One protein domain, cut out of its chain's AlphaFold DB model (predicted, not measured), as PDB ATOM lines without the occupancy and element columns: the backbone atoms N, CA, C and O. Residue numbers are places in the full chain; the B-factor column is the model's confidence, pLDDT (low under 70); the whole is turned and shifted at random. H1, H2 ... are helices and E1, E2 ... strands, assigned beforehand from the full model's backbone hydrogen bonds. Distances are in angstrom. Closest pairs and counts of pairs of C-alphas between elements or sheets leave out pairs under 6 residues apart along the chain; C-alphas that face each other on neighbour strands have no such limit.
ATOM      1  N   CYS A 420       8.251 -35.253  46.620       90.25
ATOM      2  CA  CYS A 420       7.488 -35.327  47.864       90.25
ATOM      3  C   CYS A 420       6.466 -36.464  47.803       90.25
ATOM      4  O   CYS A 420       5.793 -36.644  46.784       90.25
ATOM      5  N   ILE A 421       6.310 -37.208  48.895       91.00
ATOM      6  CA  ILE A 421       5.350 -38.310  49.007       91.00
ATOM      7  C   ILE A 421       4.250 -37.947  50.011       91.00
ATOM      8  O   ILE A 421       4.523 -37.421  51.088       91.00
ATOM      9  N   MET A 422       3.004 -38.252  49.649       90.62
ATOM     10  CA  MET A 422       1.814 -38.170  50.506       90.62
ATOM     11  C   MET A 422       0.959 -39.439  50.344       90.62
ATOM     12  O   MET A 422       1.151 -40.208  49.389       90.62
ATOM     13  N   LYS A 423      -0.013 -39.669  51.232       90.44
ATOM     14  CA  LYS A 423      -0.993 -40.752  51.059       90.44
ATOM     15  C   LYS A 423      -1.804 -40.543  49.775       90.44
ATOM     16  O   LYS A 423      -1.890 -39.446  49.228       90.44
ATOM     17  N   SER A 424      -2.374 -41.615  49.232       88.56
ATOM     18  CA  SER A 424      -3.212 -41.554  48.031       88.56
ATOM     19  C   SER A 424      -4.667 -41.848  48.383       88.56
ATOM     20  O   SER A 424      -4.919 -42.692  49.236       88.56
ATOM     21  N   PRO A 425      -5.641 -41.260  47.666       84.88
ATOM     22  CA  PRO A 425      -7.031 -41.705  47.738       84.88
ATOM     23  C   PRO A 425      -7.263 -43.098  47.116       84.88
ATOM     24  O   PRO A 425      -8.395 -43.569  47.090       84.88
ATOM     25  N   VAL A 426      -6.226 -43.734  46.557       85.88
ATOM     26  CA  VAL A 426      -6.273 -45.090  45.994       85.88
ATOM     27  C   VAL A 426      -5.568 -46.042  46.956       85.88
ATOM     28  O   VAL A 426      -4.389 -45.834  47.250       85.88
ATOM     29  N   SER A 427      -6.280 -47.077  47.415       83.69
ATOM     30  CA  SER A 427      -5.737 -48.106  48.316       83.69
ATOM     31  C   SER A 427      -4.466 -48.738  47.745       83.69
ATOM     32  O   SER A 427      -4.389 -48.992  46.545       83.69
ATOM     33  N   GLY A 428      -3.461 -48.954  48.596       83.38
ATOM     34  CA  GLY A 428      -2.172 -49.548  48.223       83.38
ATOM     35  C   GLY A 428      -1.201 -48.616  47.487       83.38
ATOM     36  O   GLY A 428      -0.052 -48.992  47.267       83.38
ATOM     37  N   PHE A 429      -1.605 -47.389  47.137       87.62
ATOM     38  CA  PHE A 429      -0.740 -46.429  46.449       87.62
ATOM     39  C   PHE A 429      -0.404 -45.222  47.328       87.62
ATOM     40  O   PHE A 429      -1.166 -44.810  48.200       87.62
ATOM     41  N   LYS A 430       0.735 -44.589  47.037       89.50
ATOM     42  CA  LYS A 430       1.091 -43.256  47.539       89.50
ATOM     43  C   LYS A 430       1.131 -42.268  46.379       89.50
ATOM     44  O   LYS A 430       1.372 -42.646  45.230       89.50
ATOM     45  N   ARG A 431       0.880 -40.993  46.661       88.38
ATOM     46  CA  ARG A 431       1.011 -39.921  45.674       88.38
ATOM     47  C   ARG A 431       2.410 -39.340  45.752       88.38
ATOM     48  O   ARG A 431       2.816 -38.829  46.788       88.38
ATOM     49  N   MET A 432       3.115 -39.407  44.629       88.69
ATOM     50  CA  MET A 432       4.439 -38.823  44.460       88.69
ATOM     51  C   MET A 432       4.331 -37.541  43.634       88.69
ATOM     52  O   MET A 432       3.878 -37.565  42.485       88.69
ATOM     53  N   HIS A 433       4.765 -36.425  44.208       86.94
ATOM     54  CA  HIS A 433       4.905 -35.156  43.516       86.94
ATOM     55  C   HIS A 433       6.372 -34.907  43.170       86.94
ATOM     56  O   HIS A 433       7.214 -34.762  44.048       86.94
ATOM     57  N   TRP A 434       6.682 -34.858  41.879       86.56
ATOM     58  CA  TRP A 434       8.046 -34.645  41.402       86.56
ATOM     59  C   TRP A 434       8.436 -33.171  41.477       86.56
ATOM     60  O   TRP A 434       7.823 -32.339  40.807       86.56
ATOM     61  N   LEU A 435       9.504 -32.875  42.215       85.19
ATOM     62  CA  LEU A 435      10.097 -31.541  42.288       85.19
ATOM     63  C   LEU A 435      11.067 -31.330  41.120       85.19
ATOM     64  O   LEU A 435      10.989 -30.340  40.387       85.19
ATOM     65  N   LYS A 436      11.923 -32.328  40.858       84.88
ATOM     66  CA  LYS A 436      12.882 -32.312  39.746       84.88
ATOM     67  C   LYS A 436      12.304 -33.004  38.510       84.88
ATOM     68  O   LYS A 436      12.342 -34.225  38.365       84.88
ATOM     69  N   TYR A 437      11.798 -32.204  37.568       79.69
ATOM     70  CA  TYR A 437      11.204 -32.718  36.323       79.69
ATOM     71  C   TYR A 437      12.197 -33.505  35.449       79.69
ATOM     72  O   TYR A 437      11.810 -34.484  34.817       79.69
ATOM     73  N   SER A 438      13.474 -33.114  35.433       79.25
ATOM     74  CA  SER A 438      14.533 -33.829  34.704       79.25
ATOM     75  C   SER A 438      14.718 -35.252  35.234       79.25
ATOM     76  O   SER A 438      14.740 -36.201  34.452       79.25
ATOM     77  N   LYS A 439      14.756 -35.418  36.564       79.75
ATOM     78  CA  LYS A 439      14.822 -36.731  37.215       79.75
ATOM     79  C   LYS A 439      13.575 -37.555  36.887       79.75
ATOM     80  O   LYS A 439      13.718 -38.674  36.416       79.75
ATOM     81  N   ARG A 440      12.369 -36.980  36.996       82.06
ATOM     82  CA  ARG A 440      11.115 -37.645  36.580       82.06
ATOM     83  C   ARG A 440      11.185 -38.159  35.145       82.06
ATOM     84  O   ARG A 440      10.814 -39.300  34.882       82.06
ATOM     85  N   HIS A 441      11.612 -37.301  34.219       80.75
ATOM     86  CA  HIS A 441      11.716 -37.660  32.813       80.75
ATOM     87  C   HIS A 441      12.678 -38.833  32.629       80.75
ATOM     88  O   HIS A 441      12.314 -39.809  31.984       80.75
ATOM     89  N   ASN A 442      13.851 -38.785  33.260       77.19
ATOM     90  CA  ASN A 442      14.847 -39.855  33.192       77.19
ATOM     91  C   ASN A 442      14.344 -41.179  33.778       77.19
ATOM     92  O   ASN A 442      14.599 -42.224  33.193       77.19
ATOM     93  N   VAL A 443      13.576 -41.127  34.868       77.12
ATOM     94  CA  VAL A 443      12.996 -42.313  35.511       77.12
ATOM     95  C   VAL A 443      11.905 -42.963  34.660       77.12
ATOM     96  O   VAL A 443      11.853 -44.185  34.580       77.12
ATOM     97  N   MET A 444      11.027 -42.167  34.044       74.62
ATOM     98  CA  MET A 444       9.817 -42.683  33.385       74.62
ATOM     99  C   MET A 444       9.993 -42.946  31.886       74.62
ATOM    100  O   MET A 444       9.366 -43.855  31.350       74.62
ATOM    101  N   TRP A 445      10.793 -42.127  31.200       71.38
ATOM    102  CA  TRP A 445      10.878 -42.115  29.731       71.38
ATOM    103  C   TRP A 445      12.301 -41.977  29.188       71.38
ATOM    104  O   TRP A 445      12.540 -42.226  28.008       71.38
ATOM    105  N   GLY A 446      13.242 -41.538  30.019       67.94
ATOM    106  CA  GLY A 446      14.616 -41.291  29.622       67.94
ATOM    107  C   GLY A 446      15.533 -42.484  29.857       67.94
ATOM    108  O   GLY A 446      15.150 -43.552  30.328       67.94
ATOM    109  N   LYS A 447      16.796 -42.278  29.496       65.94
ATOM    110  CA  LYS A 447      17.879 -43.211  29.789       65.94
ATOM    111  C   LYS A 447      18.469 -42.779  31.130       65.94
ATOM    112  O   LYS A 447      18.952 -41.654  31.237       65.94
ATOM    113  N   ASN A 448      18.397 -43.634  32.149       61.66
ATOM    114  CA  ASN A 448      19.017 -43.333  33.437       61.66
ATOM    115  C   ASN A 448      20.537 -43.390  33.279       61.66
ATOM    116  O   ASN A 448      21.121 -44.466  33.160       61.66
ATOM    117  N   TYR A 449      21.142 -42.206  33.252       59.56
ATOM    118  CA  TYR A 449      22.579 -42.000  33.313       59.56
ATOM    119  C   TYR A 449      22.909 -41.561  34.740       59.56
ATOM    120  O   TYR A 449      22.795 -40.383  35.072       59.56
ATOM    121  N   SER A 450      23.222 -42.519  35.610       57.53
ATOM    122  CA  SER A 450      23.697 -42.235  36.965       57.53
ATOM    123  C   SER A 450      25.202 -42.473  37.019       57.53
ATOM    124  O   SER A 450      25.677 -43.467  36.471       57.53
ATOM    125  N   LYS A 451      25.946 -41.562  37.659       57.47
ATOM    126  CA  LYS A 451      27.360 -41.792  38.006       57.47
ATOM    127  C   LYS A 451      27.487 -42.770  39.179       57.47
ATOM    128  O   LYS A 451      28.454 -43.515  39.251       57.47
ATOM    129  N   GLU A 452      26.485 -42.784  40.052       56.97
ATOM    130  CA  GLU A 452      26.380 -43.670  41.208       56.97
ATOM    131  C   GLU A 452      25.648 -44.953  40.795       56.97
ATOM    132  O   GLU A 452      24.542 -44.887  40.247       56.97
ATOM    133  N   PHE A 453      26.279 -46.110  41.005       58.72
ATOM    134  CA  PHE A 453      25.775 -47.432  40.630       58.72
ATOM    135  C   PHE A 453      25.949 -48.411  41.790       58.72
ATOM    136  O   PHE A 453      27.018 -48.475  42.390       58.72
ATOM    137  N   ASN A 454      24.926 -49.227  42.052       55.81
ATOM    138  CA  ASN A 454      25.090 -50.419  42.880       55.81
ATOM    139  C   ASN A 454      25.586 -51.553  41.977       55.81
ATOM    140  O   ASN A 454      24.912 -51.928  41.019       55.81
ATOM    141  N   VAL A 455      26.780 -52.080  42.265       55.75
ATOM    142  CA  VAL A 455      27.401 -53.208  41.535       55.75
ATOM    143  C   VAL A 455      26.614 -54.509  41.708       55.75
ATOM    144  O   VAL A 455      26.728 -55.426  40.898       55.75
ATOM    145  N   SER A 456      25.772 -54.595  42.735       53.31
ATOM    146  CA  SER A 456      25.017 -55.794  43.075       53.31
ATOM    147  C   SER A 456      23.722 -55.903  42.257       53.31
ATOM    148  O   SER A 456      22.646 -55.527  42.722       53.31
ATOM    149  N   GLY A 457      23.809 -56.412  41.027       50.47
ATOM    150  CA  GLY A 457      22.629 -56.823  40.261       50.47
ATOM    151  C   GLY A 457      22.808 -56.713  38.752       50.47
ATOM    152  O   GLY A 457      22.644 -55.644  38.167       50.47
ATOM    153  N   ASN A 458      23.118 -57.838  38.113       53.34
ATOM    154  CA  ASN A 458      23.266 -57.981  36.666       53.34
ATOM    155  C   ASN A 458      22.053 -57.429  35.884       53.34
ATOM    156  O   ASN A 458      20.978 -58.022  35.918       53.34
ATOM    157  N   SER A 459      22.228 -56.300  35.181       58.03
ATOM    158  CA  SER A 459      21.584 -55.927  33.894       58.03
ATOM    159  C   SER A 459      21.751 -54.424  33.582       58.03
ATOM    160  O   SER A 459      20.788 -53.657  33.545       58.03
ATOM    161  N   PHE A 460      22.981 -53.970  33.323       59.47
ATOM    162  CA  PHE A 460      23.218 -52.644  32.735       59.47
ATOM    163  C   PHE A 460      23.842 -52.777  31.345       59.47
ATOM    164  O   PHE A 460      24.686 -53.637  31.109       59.47
ATOM    165  N   ALA A 461      23.429 -51.917  30.415       59.84
ATOM    166  CA  ALA A 461      24.027 -51.843  29.084       59.84
ATOM    167  C   ALA A 461      25.078 -50.724  29.068       59.84
ATOM    168  O   ALA A 461      24.747 -49.571  29.356       59.84
ATOM    169  N   LEU A 462      26.334 -51.041  28.739       63.66
ATOM    170  CA  LEU A 462      27.363 -50.023  28.504       63.66
ATOM    171  C   LEU A 462      27.169 -49.368  27.134       63.66
ATOM    172  O   LEU A 462      26.934 -50.044  26.135       63.66
ATOM    173  N   THR A 463      27.321 -48.048  27.060       64.12
ATOM    174  CA  THR A 463      27.574 -47.365  25.787       64.12
ATOM    175  C   THR A 463      29.061 -47.432  25.431       64.12
ATOM    176  O   THR A 463      29.914 -47.572  26.305       64.12
ATOM    177  N   ARG A 464      29.386 -47.234  24.144       61.97
ATOM    178  CA  ARG A 464      30.770 -47.099  23.643       61.97
ATOM    179  C   ARG A 464      31.603 -46.025  24.364       61.97
ATOM    180  O   ARG A 464      32.818 -46.112  24.362       61.97
ATOM    181  N   SER A 465      30.955 -45.041  24.990       68.69
ATOM    182  CA  SER A 465      31.584 -43.977  25.785       68.69
ATOM    183  C   SER A 465      31.782 -44.326  27.271       68.69
ATOM    184  O   SER A 465      32.032 -43.432  28.072       68.69
ATOM    185  N   GLY A 466      31.590 -45.588  27.673       63.62
ATOM    186  CA  GLY A 466      31.723 -46.027  29.071       63.62
ATOM    187  C   GLY A 466      30.539 -45.659  29.977       63.62
ATOM    188  O   GLY A 466      30.541 -45.986  31.163       63.62
ATOM    189  N   VAL A 467      29.495 -45.020  29.440       63.56
ATOM    190  CA  VAL A 467      28.314 -44.626  30.217       63.56
ATOM    191  C   VAL A 467      27.366 -45.817  30.357       63.56
ATOM    192  O   VAL A 467      26.870 -46.372  29.376       63.56
ATOM    193  N   ARG A 468      27.079 -46.210  31.599       64.19
ATOM    194  CA  ARG A 468      26.184 -47.330  31.913       64.19
ATOM    195  C   ARG A 468      24.730 -46.862  31.900       64.19
ATOM    196  O   ARG A 468      24.381 -45.873  32.540       64.19
ATOM    197  N   ARG A 469      23.875 -47.567  31.158       62.03
ATOM    198  CA  ARG A 469      22.422 -47.350  31.131       62.03
ATOM    199  C   ARG A 469      21.740 -48.337  32.064       62.03
ATOM    200  O   ARG A 469      21.936 -49.544  31.923       62.03
ATOM    201  N   MET A 470      20.893 -47.822  32.951       63.12
ATOM    202  CA  MET A 470      20.059 -48.638  33.837       63.12
ATOM    203  C   MET A 470      18.580 -48.515  33.473       63.12
ATOM    204  O   MET A 470      18.115 -47.454  33.051       63.12
ATOM    205  N   LYS A 471      17.832 -49.611  33.647       63.22
ATOM    206  CA  LYS A 471      16.382 -49.647  33.393       63.22
ATOM    207  C   LYS A 471      15.591 -48.833  34.427       63.22
ATOM    208  O   LYS A 471      14.579 -48.240  34.076       63.22
ATOM    209  N   TYR A 472      16.087 -48.752  35.661       64.44
ATOM    210  CA  TYR A 472      15.473 -48.032  36.781       64.44
ATOM    211  C   TYR A 472      16.509 -47.122  37.469       64.44
ATOM    212  O   TYR A 472      17.708 -47.390  37.353       64.44
ATOM    213  N   PRO A 473      16.090 -46.032  38.140       65.75
ATOM    214  CA  PRO A 473      17.001 -45.198  38.923       65.75
ATOM    215  C   PRO A 473      17.590 -45.975  40.107       65.75
ATOM    216  O   PRO A 473      16.884 -46.754  40.740       65.75
ATOM    217  N   VAL A 474      18.863 -45.716  40.425       65.12
ATOM    218  CA  VAL A 474      19.572 -46.341  41.561       65.12
ATOM    219  C   VAL A 474      19.031 -45.840  42.901       65.12
ATOM    220  O   VAL A 474      18.870 -46.623  43.829       65.12
ATOM    221  N   TYR A 475      18.684 -44.555  42.983       75.44
ATOM    222  CA  TYR A 475      18.012 -43.963  44.135       75.44
ATOM    223  C   TYR A 475      17.122 -42.791  43.703       75.44
ATOM    224  O   TYR A 475      17.364 -42.125  42.686       75.44
ATOM    225  N   ILE A 476      16.067 -42.566  44.484       82.75
ATOM    226  CA  ILE A 476      15.185 -41.403  44.408       82.75
ATOM    227  C   ILE A 476      15.173 -40.801  45.810       82.75
ATOM    228  O   ILE A 476      14.675 -41.441  46.737       82.75
ATOM    229  N   ASN A 477      15.692 -39.583  45.955       86.94
ATOM    230  CA  ASN A 477      15.617 -38.870  47.226       86.94
ATOM    231  C   ASN A 477      14.198 -38.337  47.391       86.94
ATOM    232  O   ASN A 477      13.749 -37.497  46.607       86.94
ATOM    233  N   TRP A 478      13.472 -38.842  48.378       88.31
ATOM    234  CA  TRP A 478      12.096 -38.442  48.629       88.31
ATOM    235  C   TRP A 478      11.955 -37.837  50.020       88.31
ATOM    236  O   TRP A 478      12.638 -38.237  50.958       88.31
ATOM    237  N   THR A 479      11.046 -36.878  50.151       90.25
ATOM    238  CA  THR A 479      10.699 -36.250  51.431       90.25
ATOM    239  C   THR A 479       9.190 -36.235  51.637       90.25
ATOM    240  O   THR A 479       8.407 -36.540  50.733       90.25
ATOM    241  N   THR A 480       8.752 -35.910  52.850       90.94
ATOM    242  CA  THR A 480       7.336 -35.650  53.144       90.94
ATOM    243  C   THR A 480       7.067 -34.149  53.136       90.94
ATOM    244  O   THR A 480       7.966 -33.354  53.416       90.94
ATOM    245  N   TYR A 481       5.822 -33.754  52.862       88.88
ATOM    246  CA  TYR A 481       5.422 -32.346  52.980       88.88
ATOM    247  C   TYR A 481       5.665 -31.807  54.392       88.88
ATOM    248  O   TYR A 481       6.103 -30.675  54.560       88.88
ATOM    249  N   ASP A 482       5.465 -32.646  55.406       88.88
ATOM    250  CA  ASP A 482       5.735 -32.279  56.791       88.88
ATOM    251  C   ASP A 482       7.210 -31.945  57.025       88.88
ATOM    252  O   ASP A 482       7.517 -30.895  57.580       88.88
ATOM    253  N   SER A 483       8.135 -32.777  56.534       86.94
ATOM    254  CA  SER A 483       9.570 -32.479  56.636       86.94
ATOM    255  C   SER A 483       9.957 -31.194  55.901       86.94
ATOM    256  O   SER A 483      10.730 -30.405  56.434       86.94
ATOM    257  N   THR A 484       9.388 -30.943  54.715       84.69
ATOM    258  CA  THR A 484       9.693 -29.722  53.957       84.69
ATOM    259  C   THR A 484       9.143 -28.476  54.638       84.69
ATOM    260  O   THR A 484       9.801 -27.443  54.634       84.69
ATOM    261  N   PHE A 485       7.961 -28.569  55.250       86.69
ATOM    262  CA  PHE A 485       7.342 -27.430  55.919       86.69
ATOM    263  C   PHE A 485       7.975 -27.136  57.282       86.69
ATOM    264  O   PHE A 485       8.169 -25.974  57.625       86.69
ATOM    265  N   ARG A 486       8.376 -28.168  58.037       82.12
ATOM    266  CA  ARG A 486       9.112 -27.992  59.300       82.12
ATOM    267  C   ARG A 486      10.494 -27.387  59.112       82.12
ATOM    268  O   ARG A 486      10.911 -26.632  59.980       82.12
ATOM    269  N   ALA A 487      11.187 -27.701  58.015       70.31
ATOM    270  CA  ALA A 487      12.497 -27.119  57.738       70.31
ATOM    271  C   ALA A 487      12.444 -25.585  57.784       70.31
ATOM    272  O   ALA A 487      13.338 -24.970  58.342       70.31
ATOM    273  N   TRP A 488      11.356 -24.968  57.313       63.03
ATOM    274  CA  TRP A 488      11.160 -23.520  57.415       63.03
ATOM    275  C   TRP A 488      10.981 -23.047  58.862       63.03
ATOM    276  O   TRP A 488      11.620 -22.075  59.239       63.03
ATOM    277  N   ASN A 489      10.217 -23.730  59.720       56.56
ATOM    278  CA  ASN A 489      10.080 -23.295  61.122       56.56
ATOM    279  C   ASN A 489      11.440 -23.112  61.837       56.56
ATOM    280  O   ASN A 489      11.512 -22.325  62.772       56.56
ATOM    281  N   HIS A 490      12.500 -23.789  61.380       50.16
ATOM    282  CA  HIS A 490      13.871 -23.614  61.870       50.16
ATOM    283  C   HIS A 490      14.643 -22.426  61.267       50.16
ATOM    284  O   HIS A 490      15.612 -21.997  61.873       50.16
ATOM    285  N   TYR A 491      14.247 -21.905  60.102       45.72
ATOM    286  CA  TYR A 491      14.878 -20.749  59.442       45.72
ATOM    287  C   TYR A 491      14.215 -19.401  59.787       45.72
ATOM    288  O   TYR A 491      14.727 -18.360  59.391       45.72
ATOM    289  N   ASN A 492      13.070 -19.420  60.481       42.88
ATOM    290  CA  ASN A 492      12.312 -18.228  60.891       42.88
ATOM    291  C   ASN A 492      12.336 -17.965  62.416       42.88
ATOM    292  O   ASN A 492      11.592 -17.104  62.890       42.88
ATOM    293  N   MET A 493      13.155 -18.710  63.165       37.78
ATOM    294  CA  MET A 493      13.691 -18.305  64.473       37.78
ATOM    295  C   MET A 493      15.121 -17.827  64.261       37.78
ATOM    296  O   MET A 493      15.521 -16.890  64.983       37.78
TER     297      MET A 493
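What this domain is: This is residues 420 to 493 of the 493 residues of an uncharacterized protein of Candida glabrata (strain ATCC 2001 / CBS 138 / JCM 3761 / NBRC 0622 / NRRL Y-65) (UniProt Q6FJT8). A loose, drawn-out model: a small three-stranded sheet, made of the hairpin E1 and E2 with E4 beside E1, lies toward one end, and a lobe of loop round the short strand E3 makes the other. H1 and the link from E3 to E4 run between these two parts, and the end of H2 with the tail, residues 485 to 493, sticks out beyond the sheet. The printed part has 74 residues, in the order E1, E2, H1, E3, E4, H2; the sheet runs E2, E1, E4 and is mixed. The class is mixed, helices and strands, with under half of the residues in named elements. The whole is only just loose, close to extended, with a radius of gyration of the C-alphas of 16.6 A and spans of 51 by 36 by 23 A.

How they stand to each other: Start with E1, residues 420 to 423, the inner strand of the sheet. It forms a hairpin with E2, residues 430 to 434, antiparallel at 158 degrees; look for N 420 and O 433, 2.8 A apart and within hydrogen-bond range. H1, residues 437 to 444, is not on the sheet; its closest C-alpha pair with E2 is Trp 434 and Arg 440, 6.5 A. E3, residues 468 to 470, pairs with no named strand, but residues 448 to 449 and 461 to 462 make short antiparallel pairings with it. H1 and E3 are apart. E4, residues 478 to 480, is parallel to E1 at 55 degrees, with N 421 and O 479 within hydrogen-bond range at 2.9 A. H2, residues 481 to 489, is on the sheet but only grazes it, with residues 481 to 486; the closest C-alphas of E1 and H2 are Cys 420 and Tyr 481, 6.3 A. H1 has every O i to N i+4 pair within hydrogen-bond range, H2 3 of 5.

Where its parts are: Find C-alpha 420 at (7.488, -35.327, 47.864), where E1 begins and runs 10.6 A. E2 covers 12.7 A, and H1 10.5 A from C-alpha 437 at (11.204, -32.718, 36.323). E3 measures 6.6 A and E4 7.1 A. H2 runs 13.0 A to C-alpha 489 at (10.080, -23.295, 61.122).

The domain as a whole: The C-alphas farthest apart are those of Arg 464 and Met 493, 52.8 A. The printed part has no cut and ends at the chain's last residue. The link from H1 to E3, residues 445 to 467, is long. The mean pLDDT of the printed part is 72.3; residues 446 to 474 and 488 to 493 are under 70.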